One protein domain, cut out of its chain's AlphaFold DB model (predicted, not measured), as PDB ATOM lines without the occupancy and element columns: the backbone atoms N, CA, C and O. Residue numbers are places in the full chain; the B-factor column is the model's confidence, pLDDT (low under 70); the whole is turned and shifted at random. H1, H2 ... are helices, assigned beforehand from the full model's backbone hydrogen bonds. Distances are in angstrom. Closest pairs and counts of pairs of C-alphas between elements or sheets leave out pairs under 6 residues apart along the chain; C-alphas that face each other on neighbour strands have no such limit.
ATOM      1  N   SER A   3      22.233  -3.708  14.236       78.06
ATOM      2  CA  SER A   3      23.274  -3.355  15.219       78.06
ATOM      3  C   SER A   3      24.030  -2.037  14.970       78.06
ATOM      4  O   SER A   3      24.414  -1.366  15.924       78.06
ATOM      5  N   ARG A   4      24.235  -1.610  13.712       85.81
ATOM      6  CA  ARG A   4      24.958  -0.351  13.429       85.81
ATOM      7  C   ARG A   4      24.139   0.887  13.805       85.81
ATOM      8  O   ARG A   4      24.713   1.877  14.248       85.81
ATOM      9  N   TRP A   5      22.824   0.833  13.603       88.81
ATOM     10  CA  TRP A   5      21.920   1.937  13.928       88.81
ATOM     11  C   TRP A   5      21.726   2.056  15.438       88.81
ATOM     12  O   TRP A   5      21.789   3.160  15.966       88.81
ATOM     13  N   GLU A   6      21.595   0.920  16.124       90.06
ATOM     14  CA  GLU A   6      21.578   0.843  17.591       90.06
ATOM     15  C   GLU A   6      22.865   1.428  18.189       90.06
ATOM     16  O   GLU A   6      22.794   2.344  19.003       90.06
ATOM     17  N   ALA A   7      24.041   1.003  17.709       91.88
ATOM     18  CA  ALA A   7      25.324   1.517  18.197       91.88
ATOM     19  C   ALA A   7      25.492   3.029  17.959       91.88
ATOM     20  O   ALA A   7      26.032   3.742  18.806       91.88
ATOM     21  N   ALA A   8      25.019   3.534  16.817       93.12
ATOM     22  CA  ALA A   8      25.039   4.963  16.524       93.12
ATOM     23  C   ALA A   8      24.085   5.755  17.438       93.12
ATOM     24  O   ALA A   8      24.468   6.810  17.941       93.12
ATOM     25  N   ALA A   9      22.875   5.242  17.684       94.12
ATOM     26  CA  ALA A   9      21.909   5.858  18.592       94.12
ATOM     27  C   ALA A   9      22.422   5.874  20.043       94.12
ATOM     28  O   ALA A   9      22.376   6.913  20.699       94.12
ATOM     29  N   GLU A  10      22.986   4.765  20.530       94.62
ATOM     30  CA  GLU A  10      23.585   4.688  21.869       94.62
ATOM     31  C   GLU A  10      24.753   5.664  22.044       94.62
ATOM     32  O   GLU A  10      24.847   6.338  23.074       94.62
ATOM     33  N   ALA A  11      25.628   5.776  21.038       95.06
ATOM     34  CA  ALA A  11      26.733   6.729  21.067       95.06
ATOM     35  C   ALA A  11      26.232   8.182  21.154       95.06
ATOM     36  O   ALA A  11      26.790   8.975  21.913       95.06
ATOM     37  N   GLN A  12      25.156   8.526  20.433       95.38
ATOM     38  CA  GLN A  12      24.540   9.855  20.505       95.38
ATOM     39  C   GLN A  12      23.916  10.138  21.875       95.38
ATOM     40  O   GLN A  12      24.143  11.215  22.425       95.38
ATOM     41  N   ILE A  13      23.181   9.175  22.444       94.25
ATOM     42  CA  ILE A  13      22.568   9.311  23.774       94.25
ATOM     43  C   ILE A  13      23.648   9.534  24.836       94.25
ATOM     44  O   ILE A  13      23.530  10.459  25.638       94.25
ATOM     45  N   ARG A  14      24.721   8.731  24.821       95.38
ATOM     46  CA  ARG A  14      25.829   8.858  25.779       95.38
ATOM     47  C   ARG A  14      26.520  10.212  25.671       95.38
ATOM     48  O   ARG A  14      26.702  10.885  26.678       95.38
ATOM     49  N   ALA A  15      26.833  10.648  24.453       95.75
ATOM     50  CA  ALA A  15      27.454  11.947  24.241       95.75
ATOM     51  C   ALA A  15      26.547  13.108  24.706       95.75
ATOM     52  O   ALA A  15      27.046  14.096  25.236       95.75
ATOM     53  N   ALA A  16      25.223  13.008  24.528       94.00
ATOM     54  CA  ALA A  16      24.265  14.000  25.029       94.00
ATOM     55  C   ALA A  16      24.172  14.009  26.568       94.00
ATOM     56  O   ALA A  16      24.092  15.081  27.168       94.00
ATOM     57  N   GLN A  17      24.259  12.842  27.217       94.06
ATOM     58  CA  GLN A  17      24.363  12.733  28.680       94.06
ATOM     59  C   GLN A  17      25.650  13.372  29.214       94.06
ATOM     60  O   GLN A  17      25.583  14.146  30.159       94.06
ATOM     61  N   GLU A  18      26.804  13.106  28.592       95.06
ATOM     62  CA  GLU A  18      28.095  13.699  28.985       95.06
ATOM     63  C   GLU A  18      28.104  15.231  28.865       95.06
ATOM     64  O   GLU A  18      28.762  15.912  29.648       95.06
ATOM     65  N   ARG A  19      27.346  15.782  27.909       95.62
ATOM     66  CA  ARG A  19      27.148  17.232  27.751       95.62
ATOM     67  C   ARG A  19      26.102  17.825  28.703       95.62
ATOM     68  O   ARG A  19      25.895  19.035  28.669       95.62
ATOM     69  N   GLY A  20      25.437  17.004  29.514       93.31
ATOM     70  CA  GLY A  20      24.379  17.451  30.419       93.31
ATOM     71  C   GLY A  20      23.106  17.912  29.700       93.31
ATOM     72  O   GLY A  20      22.319  18.658  30.270       93.31
ATOM     73  N   GLU A  21      22.853  17.484  28.455       93.19
ATOM     74  CA  GLU A  21      21.644  17.891  27.707       93.19
ATOM     75  C   GLU A  21      20.340  17.373  28.342       93.19
ATOM     76  O   GLU A  21      19.256  17.879  28.055       93.19
ATOM     77  N   PHE A  22      20.444  16.376  29.227       89.25
ATOM     78  CA  PHE A  22      19.338  15.851  30.027       89.25
ATOM     79  C   PHE A  22      19.254  16.464  31.438       89.25
ATOM     80  O   PHE A  22      18.347  16.115  32.200       89.25
ATOM     81  N   ASP A  23      20.152  17.384  31.795       90.31
ATOM     82  CA  ASP A  23      20.095  18.107  33.064       90.31
ATOM     83  C   ASP A  23      19.103  19.276  32.969       90.31
ATOM     84  O   ASP A  23      18.949  19.918  31.932       90.31
ATOM     85  N   ASN A  24      18.408  19.577  34.070       86.69
ATOM     86  CA  ASN A  24      17.449  20.685  34.184       86.69
ATOM     87  C   ASN A  24      16.348  20.718  33.108       86.69
ATOM     88  O   ASN A  24      15.860  21.793  32.744       86.69
ATOM     89  N   LEU A  25      15.920  19.550  32.614       89.62
ATOM     90  CA  LEU A  25      14.842  19.467  31.629       89.62
ATOM     91  C   LEU A  25      13.575  20.199  32.101       89.62
ATOM     92  O   LEU A  25      13.268  20.213  33.300       89.62
ATOM     93  N   PRO A  26      12.771  20.758  31.178       82.56
ATOM     94  CA  PRO A  26      11.485  21.346  31.520       82.56
ATOM     95  C   PRO A  26      10.605  20.341  32.273       82.56
ATOM     96  O   PRO A  26      10.111  19.377  31.702       82.56
ATOM     97  N   GLY A  27      10.390  20.572  33.572       81.50
ATOM     98  CA  GLY A  27       9.644  19.629  34.418       81.50
ATOM     99  C   GLY A  27      10.489  18.908  35.466       81.50
ATOM    100  O   GLY A  27       9.906  18.294  36.354       81.50
ATOM    101  N   MET A  28      11.821  19.029  35.431       88.62
ATOM    102  CA  MET A  28      12.705  18.470  36.455       88.62
ATOM    103  C   MET A  28      12.283  18.957  37.850       88.62
ATOM    104  O   MET A  28      12.050  20.147  38.065       88.62
ATOM    105  N   GLY A  29      12.119  18.018  38.784       88.25
ATOM    106  CA  GLY A  29      11.692  18.292  40.160       88.25
ATOM    107  C   GLY A  29      10.223  18.705  40.326       88.25
ATOM    108  O   GLY A  29       9.760  18.835  41.457       88.25
ATOM    109  N   ARG A  30       9.465  18.887  39.236       87.88
ATOM    110  CA  ARG A  30       8.032  19.206  39.292       87.88
ATOM    111  C   ARG A  30       7.193  17.921  39.295       87.88
ATOM    112  O   ARG A  30       7.605  16.915  38.717       87.88
ATOM    113  N   PRO A  31       6.005  17.926  39.926       86.06
ATOM    114  CA  PRO A  31       5.068  16.813  39.817       86.06
ATOM    115  C   PRO A  31       4.734  16.515  38.352       86.06
ATOM    116  O   PRO A  31       4.547  17.441  37.561       86.06
ATOM    117  N   ILE A  32       4.623  15.229  38.004       81.44
ATOM    118  CA  ILE A  32       4.196  14.809  36.665       81.44
ATOM    119  C   ILE A  32       2.791  15.383  36.401       81.44
ATOM    120  O   ILE A  32       1.877  15.109  37.191       81.44
ATOM    121  N   PRO A  33       2.591  16.171  35.328       77.38
ATOM    122  CA  PRO A  33       1.272  16.682  34.973       77.38
ATOM    123  C   PRO A  33       0.264  15.540  34.803       77.38
ATOM    124  O   PRO A  33       0.570  14.523  34.184       77.38
ATOM    125  N   GLY A  34      -0.931  15.685  35.378       77.00
ATOM    126  CA  GLY A  34      -1.974  14.654  35.309       77.00
ATOM    127  C   GLY A  34      -1.780  13.461  36.254       77.00
ATOM    128  O   GLY A  34      -2.529  12.489  36.169       77.00
ATOM    129  N   ARG A  35      -0.815  13.505  37.186       82.81
ATOM    130  CA  ARG A  35      -0.656  12.459  38.210       82.81
ATOM    131  C   ARG A  35      -1.946  12.293  39.026       82.81
ATOM    132  O   ARG A  35      -2.423  13.248  39.627       82.81
ATOM    133  N   GLY A  36      -2.471  11.067  39.078       83.56
ATOM    134  CA  GLY A  36      -3.708  10.732  39.801       83.56
ATOM    135  C   GLY A  36      -4.997  10.910  38.990       83.56
ATOM    136  O   GLY A  36      -6.072  10.606  39.497       83.56
ATOM    137  N   VAL A  37      -4.903  11.364  37.737       84.44
ATOM    138  CA  VAL A  37      -6.031  11.390  36.798       84.44
ATOM    139  C   VAL A  37      -6.167  10.005  36.141       84.44
ATOM    140  O   VAL A  37      -5.141   9.375  35.863       84.44
ATOM    141  N   PRO A  38      -7.391   9.499  35.891       86.69
ATOM    142  CA  PRO A  38      -7.592   8.280  35.110       86.69
ATOM    143  C   PRO A  38      -6.893   8.353  33.748       86.69
ATOM    144  O   PRO A  38      -6.863   9.410  33.117       86.69
ATOM    145  N   TYR A  39      -6.344   7.224  33.293       83.12
ATOM    146  CA  TYR A  39      -5.710   7.139  31.979       83.12
ATOM    147  C   TYR A  39      -6.733   7.432  30.872       83.12
ATOM    148  O   TYR A  39      -7.816   6.849  30.849       83.12
ATOM    149  N   ASP A  40      -6.372   8.333  29.963       83.69
ATOM    150  CA  ASP A  40      -7.192   8.753  28.829       83.69
ATOM    151  C   ASP A  40      -6.386   8.535  27.551       83.69
ATOM    152  O   ASP A  40      -5.345   9.159  27.377       83.69
ATOM    153  N   GLU A  41      -6.851   7.683  26.641       86.50
ATOM    154  CA  GLU A  41      -6.169   7.403  25.367       86.50
ATOM    155  C   GLU A  41      -5.951   8.664  24.509       86.50
ATOM    156  O   GLU A  41      -5.017   8.730  23.710       86.50
ATOM    157  N   SER A  42      -6.772   9.699  24.714       87.69
ATOM    158  CA  SER A  42      -6.696  10.989  24.020       87.69
ATOM    159  C   SER A  42      -5.776  12.009  24.712       87.69
ATOM    160  O   SER A  42      -5.769  13.184  24.327       87.69
ATOM    161  N   TRP A  43      -4.990  11.607  25.723       87.06
ATOM    162  CA  TRP A  43      -4.108  12.506  26.486       87.06
ATOM    163  C   TRP A  43      -3.149  13.302  25.589       87.06
ATOM    164  O   TRP A  43      -2.945  14.505  25.787       87.06
ATOM    165  N   TRP A  44      -2.590  12.646  24.568       87.25
ATOM    166  CA  TRP A  44      -1.621  13.251  23.658       87.25
ATOM    167  C   TRP A  44      -2.288  14.274  22.735       87.25
ATOM    168  O   TRP A  44      -1.685  15.305  22.446       87.25
ATOM    169  N   ILE A  45      -3.546  14.039  22.338       88.56
ATOM    170  CA  ILE A  45      -4.333  14.962  21.511       88.56
ATOM    171  C   ILE A  45      -4.594  16.245  22.294       88.56
ATOM    172  O   ILE A  45      -4.338  17.336  21.791       88.56
ATOM    173  N   ARG A  46      -5.038  16.134  23.553       84.31
ATOM    174  CA  ARG A  46      -5.254  17.305  24.419       84.31
ATOM    175  C   ARG A  46      -3.964  18.090  24.644       84.31
ATOM    176  O   ARG A  46      -3.960  19.305  24.476       84.31
ATOM    177  N   SER A  47      -2.870  17.385  24.933       84.94
ATOM    178  CA  SER A  47      -1.546  17.993  25.121       84.94
ATOM    179  C   SER A  47      -1.044  18.691  23.851       84.94
ATOM    180  O   SER A  47      -0.402  19.737  23.924       84.94
ATOM    181  N   TYR A  48      -1.329  18.123  22.674       88.38
ATOM    182  CA  TYR A  48      -1.001  18.722  21.381       88.38
ATOM    183  C   TYR A  48      -1.820  19.992  21.133       88.38
ATOM    184  O   TYR A  48      -1.246  21.028  20.814       88.38
ATOM    185  N   LEU A  49      -3.143  19.939  21.330       89.81
ATOM    186  CA  LEU A  49      -4.012  21.105  21.149       89.81
ATOM    187  C   LEU A  49      -3.613  22.260  22.073       89.81
ATOM    188  O   LEU A  49      -3.570  23.401  21.627       89.81
ATOM    189  N   GLU A  50      -3.287  21.969  23.334       86.50
ATOM    190  CA  GLU A  50      -2.830  22.977  24.294       86.50
ATOM    191  C   GLU A  50      -1.499  23.606  23.864       86.50
ATOM    192  O   GLU A  50      -1.381  24.832  23.817       86.50
ATOM    193  N   ARG A  51      -0.517  22.778  23.482       88.31
ATOM    194  CA  ARG A  51       0.801  23.249  23.041       88.31
ATOM    195  C   ARG A  51       0.718  24.125  21.792       88.31
ATOM    196  O   ARG A  51       1.338  25.183  21.754       88.31
ATOM    197  N   GLU A  52      -0.063  23.703  20.803       90.25
ATOM    198  CA  GLU A  52      -0.229  24.425  19.537       90.25
ATOM    199  C   GLU A  52      -1.290  25.539  19.616       90.25
ATOM    200  O   GLU A  52      -1.566  26.206  18.621       90.25
ATOM    201  N   LYS A  53      -1.902  25.755  20.793       88.50
ATOM    202  CA  LYS A  53      -3.003  26.711  21.017       88.50
ATOM    203  C   LYS A  53      -4.162  26.531  20.030       88.50
ATOM    204  O   LYS A  53      -4.800  27.497  19.609       88.50
TER     205      LYS A  53
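Overview. This is residues 3 to 53 of the 145 residues of the protein "DUF1992 domain-containing protein" of Micromonospora sp. KC207 (UniProt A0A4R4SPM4). The model is an open U without a packed core: the longer helix H1 makes one arm, a long winding link crosses the base and climbs the other side, and the short helix H2 sits at the far end. The printed part has 51 residues with two named helices, H1 then H2, and no named strand. The class is all helix, though under half of the residues, 25 of 51, are in named elements. The whole is extended, with a radius of gyration of the C-alphas of 16.2 A and spans of 38 by 27 by 24 A.

Arrangement. H1, residues 3 to 18, and H2, residues 43 to 51, are apart, with no C-alpha of the one within 8 A of the other. In both helices every O i to N i+4 pair is within hydrogen-bond range. Residues 23 to 33 and 35 to 42 of the link stand free.

Along the chain. H1 runs 22.4 A from C-alpha 3 at (23.274, -3.355, 15.219) to C-alpha 18 at (28.095, 13.699, 28.985). H2 ends at C-alpha 51, at (0.801, 23.249, 23.041).

Size, cuts and confidence. The two C-alphas farthest apart, those of Arg 4 and Val 37, are 40.5 A apart. The link from H1 to H2 is long, with 24 residues. The printed part has no cut, and no printed residue is under 70 in pLDDT.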